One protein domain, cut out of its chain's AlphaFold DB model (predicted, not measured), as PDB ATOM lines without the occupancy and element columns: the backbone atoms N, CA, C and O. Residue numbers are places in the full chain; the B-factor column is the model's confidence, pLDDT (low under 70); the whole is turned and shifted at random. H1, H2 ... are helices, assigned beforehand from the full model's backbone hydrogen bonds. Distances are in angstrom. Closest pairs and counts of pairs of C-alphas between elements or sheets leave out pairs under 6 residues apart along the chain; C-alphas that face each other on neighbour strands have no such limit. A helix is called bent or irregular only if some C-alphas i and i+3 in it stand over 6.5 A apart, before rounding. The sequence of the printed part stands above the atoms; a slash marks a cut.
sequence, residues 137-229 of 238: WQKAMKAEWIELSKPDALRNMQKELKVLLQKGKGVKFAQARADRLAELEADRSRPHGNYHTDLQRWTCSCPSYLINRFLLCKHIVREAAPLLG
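Overview. This is residues 137 to 229 of the 238 residues of the protein "SWIM-type domain-containing protein" of Auricularia subglabra (strain TFB-10046 / SS5) (UniProt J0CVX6). A long helical hairpin, H2 and H3 side by side, reaches away from a small, loose head that holds H1, H5, the short H4 and the loops beside them. In the head H1 and H5 meet at a corner, and the long link of residues 190 to 206 leads from H3 to H4, folding back on itself in a narrow loop where residues 197 to 198 pair antiparallel with residues 203 to 204. The printed part has 93 residues with five named helices, in the order H1, H2, H3, H4, H5, and no named strand; its class is all helix. The whole is loose, with a radius of gyration of the C-alphas of 16.2 A, and elongated, with spans of 52 by 31 by 22 A.

Arrangement. H1, residues 137 to 149, is close to but not clearly touching H2, residues 152 to 164: their closest C-alphas, those of Glu 147 and Arg 155, are 7.7 A apart, and their lines are about perpendicular, at 74 degrees. H2 forms a helical hairpin with H3, residues 171 to 189. They touch, with the C-alphas of Val 163 and Arg 177 closest at 6.8 A, and run opposite ways at a shallow tilt of 6 degrees. H4, residues 207 to 211, touches no helix, but is near H5, residues 218 to 228. H1 touches H5 with residues 145 to 149 alone; the closest C-alphas, those of Leu 148 and Lys 218, are 4.8 A apart, and the two lines are about perpendicular, at 82 degrees. H3 is apart from H1, H4 and H5. In H1, H2, H3 and H4 every O i to N i+4 pair is within hydrogen-bond range; in H5 5 of 7 are.

Along the chain. H1 begins at C-alpha 137, at (-10.937, 143.514, 394.662), and measures 18.1 A from first to last C-alpha. H2 measures 18.2 A. H3, the longest helix with 19 residues, measures 27.2 A and begins at C-alpha 171, at (14.972, 115.395, 381.759). H4 has five residues. H5 measures 14.9 A and ends at C-alpha 228, at (-17.906, 134.794, 411.438); it is only just irregular, with C-alphas 223 and 226 6.7 A apart.

Size, cuts and confidence. The two C-alphas farthest apart, those of Gly 170 and Gln 200, are 52.8 A from each other. Residues 169 to 175, of which 171 to 175 belong to H3, stand free. The link from H3 to H4 is long, with 17 residues; the link from H1 to H2 is tight. The printed part has no cut. Its mean pLDDT is 89.0, and no printed residue is under 70.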
ATOM      1  N   TRP A 137     -11.725 143.612 393.433       80.56
ATOM      2  CA  TRP A 137     -10.937 143.514 394.662       80.56
ATOM      3  C   TRP A 137     -11.636 142.678 395.743       80.56
ATOM      4  O   TRP A 137     -10.969 141.889 396.400       80.56
ATOM      5  N   GLN A 138     -12.967 142.769 395.868       83.31
ATOM      6  CA  GLN A 138     -13.748 141.943 396.799       83.31
ATOM      7  C   GLN A 138     -13.693 140.470 396.401       83.31
ATOM      8  O   GLN A 138     -13.477 139.610 397.244       83.31
ATOM      9  N   LYS A 139     -13.822 140.162 395.103       86.69
ATOM     10  CA  LYS A 139     -13.647 138.789 394.601       86.69
ATOM     11  C   LYS A 139     -12.260 138.250 394.934       86.69
ATOM     12  O   LYS A 139     -12.136 137.104 395.350       86.69
ATOM     13  N   ALA A 140     -11.234 139.080 394.762       88.31
ATOM     14  CA  ALA A 140      -9.860 138.686 395.024       88.31
ATOM     15  C   ALA A 140      -9.593 138.485 396.527       88.31
ATOM     16  O   ALA A 140      -8.972 137.495 396.897       88.31
ATOM     17  N   MET A 141     -10.122 139.364 397.383       88.12
ATOM     18  CA  MET A 141     -10.082 139.210 398.842       88.12
ATOM     19  C   MET A 141     -10.834 137.956 399.293       88.12
ATOM     20  O   MET A 141     -10.319 137.197 400.105       88.12
ATOM     21  N   LYS A 142     -12.025 137.697 398.740       87.25
ATOM     22  CA  LYS A 142     -12.811 136.490 399.022       87.25
ATOM     23  C   LYS A 142     -12.056 135.216 398.646       87.25
ATOM     24  O   LYS A 142     -12.027 134.282 399.439       87.25
ATOM     25  N   ALA A 143     -11.462 135.170 397.454       89.25
ATOM     26  CA  ALA A 143     -10.669 134.022 397.025       89.25
ATOM     27  C   ALA A 143      -9.494 133.780 397.983       89.25
ATOM     28  O   ALA A 143      -9.280 132.662 398.432       89.25
ATOM     29  N   GLU A 144      -8.786 134.844 398.357       90.31
ATOM     30  CA  GLU A 144      -7.658 134.773 399.283       90.31
ATOM     31  C   GLU A 144      -8.071 134.331 400.693       90.31
ATOM     32  O   GLU A 144      -7.402 133.495 401.292       90.31
ATOM     33  N   TRP A 145      -9.206 134.817 401.192       89.81
ATOM     34  CA  TRP A 145      -9.790 134.363 402.452       89.81
ATOM     35  C   TRP A 145     -10.071 132.859 402.441       89.81
ATOM     36  O   TRP A 145      -9.649 132.155 403.352       89.81
ATOM     37  N   ILE A 146     -10.741 132.360 401.396       88.50
ATOM     38  CA  ILE A 146     -11.065 130.932 401.248       88.50
ATOM     39  C   ILE A 146      -9.786 130.089 401.179       88.50
ATOM     40  O   ILE A 146      -9.711 129.011 401.758       88.50
ATOM     41  N   GLU A 147      -8.751 130.569 400.490       89.44
ATOM     42  CA  GLU A 147      -7.470 129.862 400.444       89.44
ATOM     43  C   GLU A 147      -6.750 129.833 401.801       89.44
ATOM     44  O   GLU A 147      -6.058 128.860 402.107       89.44
ATOM     45  N   LEU A 148      -6.889 130.883 402.613       90.94
ATOM     46  CA  LEU A 148      -6.265 130.981 403.936       90.94
ATOM     47  C   LEU A 148      -7.036 130.221 405.025       90.94
ATOM     48  O   LEU A 148      -6.405 129.751 405.975       90.94
ATOM     49  N   SER A 149      -8.356 130.067 404.882       89.19
ATOM     50  CA  SER A 149      -9.187 129.317 405.831       89.19
ATOM     51  C   SER A 149      -8.948 127.807 405.760       89.19
ATOM     52  O   SER A 149      -9.035 127.128 406.778       89.19
ATOM     53  N   LYS A 150      -8.572 127.276 404.589       88.88
ATOM     54  CA  LYS A 150      -8.230 125.854 404.414       88.88
ATOM     55  C   LYS A 150      -7.145 125.400 405.403       88.88
ATOM     56  O   LYS A 150      -6.170 126.138 405.593       88.88
ATOM     57  N   PRO A 151      -7.224 124.172 405.949       88.94
ATOM     58  CA  PRO A 151      -6.174 123.619 406.803       88.94
ATOM     59  C   PRO A 151      -4.866 123.436 406.023       88.94
ATOM     60  O   PRO A 151      -4.869 123.254 404.801       88.94
ATOM     61  N   ASP A 152      -3.726 123.487 406.722       87.44
ATOM     62  CA  ASP A 152      -2.409 123.423 406.070       87.44
ATOM     63  C   ASP A 152      -2.191 122.093 405.336       87.44
ATOM     64  O   ASP A 152      -1.673 122.114 404.222       87.44
ATOM     65  N   ALA A 153      -2.692 120.973 405.874       88.38
ATOM     66  CA  ALA A 153      -2.667 119.675 405.197       88.38
ATOM     67  C   ALA A 153      -3.316 119.742 403.803       88.38
ATOM     68  O   ALA A 153      -2.701 119.367 402.807       88.38
ATOM     69  N   LEU A 154      -4.518 120.317 403.704       89.75
ATOM     70  CA  LEU A 154      -5.242 120.437 402.437       89.75
ATOM     71  C   LEU A 154      -4.523 121.369 401.456       89.75
ATOM     72  O   LEU A 154      -4.384 121.037 400.280       89.75
ATOM     73  N   ARG A 155      -4.018 122.515 401.927       88.50
ATOM     74  CA  ARG A 155      -3.247 123.447 401.084       88.50
ATOM     75  C   ARG A 155      -1.970 122.796 400.556       88.50
ATOM     76  O   ARG A 155      -1.620 122.988 399.394       88.50
ATOM     77  N   ASN A 156      -1.286 122.027 401.396       89.50
ATOM     78  CA  ASN A 156      -0.061 121.324 401.042       89.50
ATOM     79  C   ASN A 156      -0.322 120.201 400.032       89.50
ATOM     80  O   ASN A 156       0.432 120.098 399.065       89.50
ATOM     81  N   MET A 157      -1.402 119.429 400.199       91.06
ATOM     82  CA  MET A 157      -1.833 118.423 399.220       91.06
ATOM     83  C   MET A 157      -2.197 119.064 397.875       91.06
ATOM     84  O   MET A 157      -1.759 118.601 396.829       91.06
ATOM     85  N   GLN A 158      -2.942 120.176 397.877       92.25
ATOM     86  CA  GLN A 158      -3.307 120.885 396.642       92.25
ATOM     87  C   GLN A 158      -2.089 121.431 395.888       92.25
ATOM     88  O   GLN A 158      -2.054 121.385 394.658       92.25
ATOM     89  N   LYS A 159      -1.082 121.945 396.609       91.00
ATOM     90  CA  LYS A 159       0.186 122.388 396.010       91.00
ATOM     91  C   LYS A 159       0.932 121.228 395.357       91.00
ATOM     92  O   LYS A 159       1.353 121.364 394.214       91.00
ATOM     93  N   GLU A 160       1.059 120.111 396.065       93.38
ATOM     94  CA  GLU A 160       1.731 118.910 395.566       93.38
ATOM     95  C   GLU A 160       1.020 118.363 394.324       93.38
ATOM     96  O   GLU A 160       1.627 118.230 393.264       93.38
ATOM     97  N   LEU A 161      -0.299 118.183 394.398       94.31
ATOM     98  CA  LEU A 161      -1.121 117.713 393.285       94.31
ATOM     99  C   LEU A 161      -1.016 118.629 392.056       94.31
ATOM    100  O   LEU A 161      -0.930 118.146 390.932       94.31
ATOM    101  N   LYS A 162      -0.939 119.952 392.248       94.31
ATOM    102  CA  LYS A 162      -0.712 120.904 391.150       94.31
ATOM    103  C   LYS A 162       0.635 120.684 390.452       94.31
ATOM    104  O   LYS A 162       0.700 120.821 389.231       94.31
ATOM    105  N   VAL A 163       1.687 120.361 391.203       93.38
ATOM    106  CA  VAL A 163       3.007 120.028 390.646       93.38
ATOM    107  C   VAL A 163       2.954 118.682 389.921       93.38
ATOM    108  O   VAL A 163       3.458 118.570 388.805       93.38
ATOM    109  N   LEU A 164       2.284 117.680 390.501       91.50
ATOM    110  CA  LEU A 164       2.182 116.337 389.924       91.50
ATOM    111  C   LEU A 164       1.364 116.294 388.622       91.50
ATOM    112  O   LEU A 164       1.711 115.547 387.707       91.50
ATOM    113  N   LEU A 165       0.303 117.098 388.527       93.50
ATOM    114  CA  LEU A 165      -0.554 117.193 387.341       93.50
ATOM    115  C   LEU A 165       0.041 118.050 386.220       93.50
ATOM    116  O   LEU A 165      -0.497 118.064 385.107       93.50
ATOM    117  N   GLN A 166       1.120 118.789 386.485       91.75
ATOM    118  CA  GLN A 166       1.750 119.610 385.466       91.75
ATOM    119  C   GLN A 166       2.321 118.699 384.371       91.75
ATOM    120  O   GLN A 166       3.161 117.836 384.622       91.75
ATOM    121  N   LYS A 167       1.841 118.878 383.138       91.31
ATOM    122  CA  LYS A 167       2.335 118.132 381.979       91.31
ATOM    123  C   LYS A 167       3.620 118.777 381.470       91.31
ATOM    124  O   LYS A 167       3.688 119.993 381.305       91.31
ATOM    125  N   GLY A 168       4.609 117.950 381.175       88.88
ATOM    126  CA  GLY A 168       5.875 118.356 380.582       88.88
ATOM    127  C   GLY A 168       6.680 117.129 380.170       88.88
ATOM    128  O   GLY A 168       6.343 116.007 380.548       88.88
ATOM    129  N   LYS A 169       7.702 117.334 379.341       86.00
ATOM    130  CA  LYS A 169       8.545 116.266 378.790       86.00
ATOM    131  C   LYS A 169      10.020 116.642 378.917       86.00
ATOM    132  O   LYS A 169      10.361 117.822 378.933       86.00
ATOM    133  N   GLY A 170      10.879 115.627 378.956       93.50
ATOM    134  CA  GLY A 170      12.333 115.779 379.003       93.50
ATOM    135  C   GLY A 170      12.917 115.813 380.417       93.50
ATOM    136  O   GLY A 170      12.229 116.083 381.401       93.50
ATOM    137  N   VAL A 171      14.222 115.550 380.499       89.88
ATOM    138  CA  VAL A 171      14.972 115.395 381.759       89.88
ATOM    139  C   VAL A 171      14.926 116.663 382.617       89.88
ATOM    140  O   VAL A 171      14.663 116.581 383.811       89.88
ATOM    141  N   LYS A 172      15.069 117.847 382.004       90.75
ATOM    142  CA  LYS A 172      14.987 119.138 382.713       90.75
ATOM    143  C   LYS A 172      13.635 119.353 383.399       90.75
ATOM    144  O   LYS A 172      13.577 119.934 384.474       90.75
ATOM    145  N   PHE A 173      12.545 118.885 382.784       92.94
ATOM    146  CA  PHE A 173      11.214 118.976 383.384       92.94
ATOM    147  C   PHE A 173      11.069 118.021 384.574       92.94
ATOM    148  O   PHE A 173      10.514 118.409 385.598       92.94
ATOM    149  N   ALA A 174      11.590 116.796 384.454       90.31
ATOM    150  CA  ALA A 174      11.591 115.829 385.548       90.31
ATOM    151  C   ALA A 174      12.420 116.323 386.746       90.31
ATOM    152  O   ALA A 174      11.933 116.263 387.871       90.31
ATOM    153  N   GLN A 175      13.608 116.887 386.495       91.88
ATOM    154  CA  GLN A 175      14.454 117.517 387.517       91.88
ATOM    155  C   GLN A 175      13.729 118.682 388.195       91.88
ATOM    156  O   GLN A 175      13.488 118.627 389.392       91.88
ATOM    157  N   ALA A 176      13.238 119.661 387.426       92.75
ATOM    158  CA  ALA A 176      12.515 120.803 387.988       92.75
ATOM    159  C   ALA A 176      11.258 120.394 388.778       92.75
ATOM    160  O   ALA A 176      10.869 121.070 389.729       92.75
ATOM    161  N   ARG A 177      10.588 119.302 388.385       92.56
ATOM    162  CA  ARG A 177       9.470 118.733 389.144       92.56
ATOM    163  C   ARG A 177       9.944 118.113 390.459       92.56
ATOM    164  O   ARG A 177       9.299 118.357 391.473       92.56
ATOM    165  N   ALA A 178      11.020 117.329 390.437       92.75
ATOM    166  CA  ALA A 178      11.600 116.711 391.627       92.75
ATOM    167  C   ALA A 178      12.084 117.772 392.627       92.75
ATOM    168  O   ALA A 178      11.679 117.731 393.786       92.75
ATOM    169  N   ASP A 179      12.821 118.778 392.154       94.00
ATOM    170  CA  ASP A 179      13.298 119.902 392.968       94.00
ATOM    171  C   ASP A 179      12.128 120.611 393.660       94.00
ATOM    172  O   ASP A 179      12.148 120.871 394.860       94.00
ATOM    173  N   ARG A 180      11.039 120.851 392.922       93.62
ATOM    174  CA  ARG A 180       9.854 121.535 393.447       93.62
ATOM    175  C   ARG A 180       9.071 120.704 394.464       93.62
ATOM    176  O   ARG A 180       8.428 121.275 395.340       93.62
ATOM    177  N   LEU A 181       9.079 119.377 394.340       93.50
ATOM    178  CA  LEU A 181       8.504 118.485 395.350       93.50
ATOM    179  C   LEU A 181       9.375 118.470 396.613       93.50
ATOM    180  O   LEU A 181       8.834 118.624 397.705       93.50
ATOM    181  N   ALA A 182      10.700 118.415 396.461       92.94
ATOM    182  CA  ALA A 182      11.640 118.504 397.577       92.94
ATOM    183  C   ALA A 182      11.521 119.844 398.331       92.94
ATOM    184  O   ALA A 182      11.501 119.866 399.561       92.94
ATOM    185  N   GLU A 183      11.346 120.964 397.621       92.62
ATOM    186  CA  GLU A 183      11.048 122.270 398.230       92.62
ATOM    187  C   GLU A 183       9.756 122.239 399.063       92.62
ATOM    188  O   GLU A 183       9.714 122.777 400.169       92.62
ATOM    189  N   LEU A 184       8.694 121.599 398.555       90.94
ATOM    190  CA  LEU A 184       7.424 121.478 399.279       90.94
ATOM    191  C   LEU A 184       7.554 120.610 400.535       90.94
ATOM    192  O   LEU A 184       6.910 120.910 401.540       90.94
ATOM    193  N   GLU A 185       8.355 119.551 400.490       90.31
ATOM    194  CA  GLU A 185       8.654 118.706 401.648       90.31
ATOM    195  C   GLU A 185       9.481 119.451 402.698       90.31
ATOM    196  O   GLU A 185       9.134 119.426 403.881       90.31
ATOM    197  N   ALA A 186      10.502 120.199 402.276       90.06
ATOM    198  CA  ALA A 186      11.278 121.063 403.162       90.06
ATOM    199  C   ALA A 186      10.405 122.152 403.818       90.06
ATOM    200  O   ALA A 186      10.532 122.444 405.007       90.06
ATOM    201  N   ASP A 187       9.460 122.729 403.072       85.88
ATOM    202  CA  ASP A 187       8.492 123.688 403.612       85.88
ATOM    203  C   ASP A 187       7.519 123.047 404.621       85.88
ATOM    204  O   ASP A 187       7.061 123.728 405.542       85.88
ATOM    205  N   ARG A 188       7.186 121.756 404.462       84.62
ATOM    206  CA  ARG A 188       6.331 121.002 405.402       84.62
ATOM    207  C   ARG A 188       7.041 120.725 406.721       84.62
ATOM    208  O   ARG A 188       6.404 120.826 407.765       84.62
ATOM    209  N   SER A 189       8.325 120.378 406.671       83.06
ATOM    210  CA  SER A 189       9.132 120.087 407.862       83.06
ATOM    211  C   SER A 189       9.606 121.346 408.590       83.06
ATOM    212  O   SER A 189      10.058 121.270 409.734       83.06
ATOM    213  N   ARG A 190       9.477 122.523 407.966       83.44
ATOM    214  CA  ARG A 190       9.877 123.793 408.566       83.44
ATOM    215  C   ARG A 190       9.082 124.082 409.852       83.44
ATOM    216  O   ARG A 190       7.851 124.188 409.792       83.44
ATOM    217  N   PRO A 191       9.760 124.332 410.991       80.62
ATOM    218  CA  PRO A 191       9.080 124.644 412.238       80.62
ATOM    219  C   PRO A 191       8.224 125.899 412.076       80.62
ATOM    220  O   PRO A 191       8.636 126.908 411.489       80.62
ATOM    221  N   HIS A 192       6.997 125.827 412.582       78.00
ATOM    222  CA  HIS A 192       6.112 126.978 412.608       78.00
ATOM    223  C   HIS A 192       6.613 127.976 413.653       78.00
ATOM    224  O   HIS A 192       6.866 127.620 414.799       78.00
ATOM    225  N   GLY A 193       6.766 129.236 413.241       80.06
ATOM    226  CA  GLY A 193       7.017 130.316 414.191       80.06
ATOM    227  C   GLY A 193       5.806 130.504 415.101       80.06
ATOM    228  O   GLY A 193       4.670 130.353 414.648       80.06
ATOM    229  N   ASN A 194       6.055 130.846 416.362       85.38
ATOM    230  CA  ASN A 194       5.000 131.296 417.256       85.38
ATOM    231  C   ASN A 194       4.679 132.764 416.935       85.38
ATOM    232  O   ASN A 194       5.592 133.581 416.795       85.38
ATOM    233  N   TYR A 195       3.399 133.090 416.762       90.06
ATOM    234  CA  TYR A 195       2.956 134.429 416.374       90.06
ATOM    235  C   TYR A 195       1.761 134.851 417.215       90.06
ATOM    236  O   TYR A 195       0.812 134.088 417.380       90.06
ATOM    237  N   HIS A 196       1.776 136.101 417.663       91.00
ATOM    238  CA  HIS A 196       0.649 136.715 418.339       91.00
ATOM    239  C   HIS A 196      -0.403 137.128 417.314       91.00
ATOM    240  O   HIS A 196      -0.079 137.784 416.315       91.00
ATOM    241  N   THR A 197      -1.655 136.766 417.571       91.88
ATOM    242  CA  THR A 197      -2.807 137.166 416.763       91.88
ATOM    243  C   THR A 197      -3.810 137.861 417.673       91.88
ATOM    244  O   THR A 197      -4.143 137.347 418.732       91.88
ATOM    245  N   ASP A 198      -4.238 139.055 417.274       91.06
ATOM    246  CA  ASP A 198      -5.197 139.875 418.010       91.06
ATOM    247  C   ASP A 198      -6.370 140.191 417.079       91.06
ATOM    248  O   ASP A 198      -6.246 140.971 416.124       91.06
ATOM    249  N   LEU A 199      -7.514 139.564 417.355       89.62
ATOM    250  CA  LEU A 199      -8.744 139.748 416.591       89.62
ATOM    251  C   LEU A 199      -9.441 141.082 416.866       89.62
ATOM    252  O   LEU A 199     -10.109 141.591 415.969       89.62
ATOM    253  N   GLN A 200      -9.271 141.675 418.054       88.19
ATOM    254  CA  GLN A 200      -9.892 142.962 418.381       88.19
ATOM    255  C   GLN A 200      -9.279 144.082 417.543       88.19
ATOM    256  O   GLN A 200      -9.992 144.929 417.009       88.19
ATOM    257  N   ARG A 201      -7.949 144.062 417.386       87.19
ATOM    258  CA  ARG A 201      -7.228 145.037 416.550       87.19
ATOM    259  C   ARG A 201      -7.027 144.587 415.107       87.19
ATOM    260  O   ARG A 201      -6.516 145.356 414.298       87.19
ATOM    261  N   TRP A 202      -7.417 143.355 414.772       90.62
ATOM    262  CA  TRP A 202      -7.197 142.744 413.459       90.62
ATOM    263  C   TRP A 202      -5.710 142.744 413.044       90.62
ATOM    264  O   TRP A 202      -5.335 143.137 411.932       90.62
ATOM    265  N   THR A 203      -4.832 142.322 413.959       92.12
ATOM    266  CA  THR A 203      -3.371 142.328 413.763       92.12
ATOM    267  C   THR A 203      -2.733 140.972 414.041       92.12
ATOM    268  O   THR A 203      -3.248 140.162 414.805       92.12
ATOM    269  N   CYS A 204      -1.601 140.701 413.387       92.81
ATOM    270  CA  CYS A 204      -0.808 139.498 413.622       92.81
ATOM    271  C   CYS A 204       0.679 139.797 413.427       92.81
ATOM    272  O   CYS A 204       1.039 140.509 412.487       92.81
ATOM    273  N   SER A 205       1.542 139.216 414.268       91.31
ATOM    274  CA  SER A 205       2.999 139.405 414.177       91.31
ATOM    275  C   SER A 205       3.649 138.612 413.036       91.31
ATOM    276  O   SER A 205       4.835 138.771 412.745       91.31
ATOM    277  N   CYS A 206       2.891 137.769 412.324       90.44
ATOM    278  CA  CYS A 206       3.469 136.938 411.277       90.44
ATOM    279  C   CYS A 206       3.908 137.743 410.030       90.44
ATOM    280  O   CYS A 206       3.201 138.649 409.570       90.44
ATOM    281  N   PRO A 207       5.019 137.358 409.370       87.81
ATOM    282  CA  PRO A 207       5.484 138.031 408.155       87.81
ATOM    283  C   PRO A 207       4.459 138.024 407.014       87.81
ATOM    284  O   PRO A 207       4.398 138.966 406.222       87.81
ATOM    285  N   SER A 208       3.636 136.975 406.920       89.25
ATOM    286  CA  SER A 208       2.607 136.868 405.884       89.25
ATOM    287  C   SER A 208       1.562 137.976 405.992       89.25
ATOM    288  O   SER A 208       1.179 138.518 404.959       89.25
ATOM    289  N   TYR A 209       1.157 138.362 407.208       90.75
ATOM    290  CA  TYR A 209       0.225 139.472 407.440       90.75
ATOM    291  C   TYR A 209       0.785 140.791 406.889       90.75
ATOM    292  O   TYR A 209       0.112 141.506 406.148       90.75
ATOM    293  N   LEU A 210       2.062 141.060 407.174       85.19
ATOM    294  CA  LEU A 210       2.751 142.285 406.767       85.19
ATOM    295  C   LEU A 210       2.929 142.412 405.256       85.19
ATOM    296  O   LEU A 210       2.932 143.523 404.728       85.19
ATOM    297  N   ILE A 211       3.089 141.293 404.549       83.88
ATOM    298  CA  ILE A 211       3.326 141.269 403.099       83.88
ATOM    299  C   ILE A 211       2.004 141.230 402.324       83.88
ATOM    300  O   ILE A 211       1.926 141.787 401.225       83.88
ATOM    301  N   ASN A 212       0.940 140.698 402.921       87.88
ATOM    302  CA  ASN A 212      -0.381 140.648 402.311       87.88
ATOM    303  C   ASN A 212      -0.913 142.051 401.963       87.88
ATOM    304  O   ASN A 212      -0.719 143.008 402.715       87.88
ATOM    305  N   ARG A 213      -1.586 142.188 400.815       84.56
ATOM    306  CA  ARG A 213      -2.199 143.457 400.383       84.56
ATOM    307  C   ARG A 213      -3.501 143.792 401.112       84.56
ATOM    308  O   ARG A 213      -3.901 144.942 401.093       84.56
ATOM    309  N   PHE A 214      -4.171 142.801 401.694       87.44
ATOM    310  CA  PHE A 214      -5.415 142.946 402.452       87.44
ATOM    311  C   PHE A 214      -5.194 142.821 403.961       87.44
ATOM    312  O   PHE A 214      -6.171 142.769 404.699       87.44
ATOM    313  N   LEU A 215      -3.934 142.748 404.417       88.75
ATOM    314  CA  LEU A 215      -3.597 142.493 405.823       88.75
ATOM    315  C   LEU A 215      -4.273 141.208 406.334       88.75
ATOM    316  O   LEU A 215      -4.868 141.160 407.404       88.75
ATOM    317  N   LEU A 216      -4.210 140.153 405.518       90.94
ATOM    318  CA  LEU A 216      -4.708 138.825 405.853       90.94
ATOM    319  C   LEU A 216      -3.546 137.850 406.036       90.94
ATOM    320  O   LEU A 216      -2.529 137.902 405.344       90.94
ATOM    321  N   CYS A 217      -3.716 136.916 406.959       93.06
ATOM    322  CA  CYS A 217      -2.830 135.772 407.116       93.06
ATOM    323  C   CYS A 217      -3.636 134.555 407.561       93.06
ATOM    324  O   CYS A 217      -4.782 134.689 407.989       93.06
ATOM    325  N   LYS A 218      -3.032 133.366 407.477       91.75
ATOM    326  CA  LYS A 218      -3.707 132.129 407.883       91.75
ATOM    327  C   LYS A 218      -4.104 132.139 409.365       91.75
ATOM    328  O   LYS A 218      -5.126 131.559 409.686       91.75
ATOM    329  N   HIS A 219      -3.342 132.809 410.236       91.81
ATOM    330  CA  HIS A 219      -3.629 132.864 411.674       91.81
ATOM    331  C   HIS A 219      -4.907 133.667 411.945       91.81
ATOM    332  O   HIS A 219      -5.895 133.083 412.367       91.81
ATOM    333  N   ILE A 220      -4.941 134.946 411.538       92.38
ATOM    334  CA  ILE A 220      -6.140 135.798 411.668       92.38
ATOM    335  C   ILE A 220      -7.354 135.154 411.008       92.38
ATOM    336  O   ILE A 220      -8.422 135.114 411.600       92.38
ATOM    337  N   VAL A 221      -7.216 134.665 409.771       92.00
ATOM    338  CA  VAL A 221      -8.371 134.146 409.027       92.00
ATOM    339  C   VAL A 221      -8.944 132.902 409.697       92.00
ATOM    340  O   VAL A 221     -10.160 132.786 409.778       92.00
ATOM    341  N   ARG A 222      -8.105 131.982 410.181       90.50
ATOM    342  CA  ARG A 222      -8.580 130.750 410.830       90.50
ATOM    343  C   ARG A 222      -9.135 130.993 412.225       90.50
ATOM    344  O   ARG A 222     -10.046 130.284 412.618       90.50
ATOM    345  N   GLU A 223      -8.619 131.983 412.943       90.06
ATOM    346  CA  GLU A 223      -9.158 132.369 414.247       90.06
ATOM    347  C   GLU A 223     -10.483 133.137 414.096       90.06
ATOM    348  O   GLU A 223     -11.434 132.915 414.838       90.06
ATOM    349  N   ALA A 224     -10.594 133.984 413.067       89.25
ATOM    350  CA  ALA A 224     -11.801 134.755 412.784       89.25
ATOM    351  C   ALA A 224     -12.912 133.942 412.097       89.25
ATOM    352  O   ALA A 224     -14.087 134.252 412.273       89.25
ATOM    353  N   ALA A 225     -12.578 132.945 411.271       84.19
ATOM    354  CA  ALA A 225     -13.560 132.226 410.455       84.19
ATOM    355  C   ALA A 225     -14.674 131.548 411.281       84.19
ATOM    356  O   ALA A 225     -15.838 131.817 410.968       84.19
ATOM    357  N   PRO A 226     -14.385 130.807 412.372       83.38
ATOM    358  CA  PRO A 226     -15.422 130.228 413.227       83.38
ATOM    359  C   PRO A 226     -16.357 131.287 413.821       83.38
ATOM    360  O   PRO A 226     -17.573 131.113 413.826       83.38
ATOM    361  N   LEU A 227     -15.808 132.433 414.242       83.62
ATOM    362  CA  LEU A 227     -16.577 133.540 414.828       83.62
ATOM    363  C   LEU A 227     -17.505 134.222 413.812       83.62
ATOM    364  O   LEU A 227     -18.543 134.774 414.170       83.62
ATOM    365  N   LEU A 228     -17.145 134.182 412.529       77.62
ATOM    366  CA  LEU A 228     -17.906 134.794 411.438       77.62
ATOM    367  C   LEU A 228     -18.865 133.805 410.746       77.62
ATOM    368  O   LEU A 228     -19.656 134.212 409.883       77.62
ATOM    369  N   GLY A 229     -18.840 132.527 411.143       70.00
ATOM    370  CA  GLY A 229     -19.625 131.440 410.557       70.00
ATOM    371  C   GLY A 229     -19.069 130.931 409.224       70.00
ATOM    372  O   GLY A 229     -19.844 130.688 408.306       70.00
TER     373      GLY A 229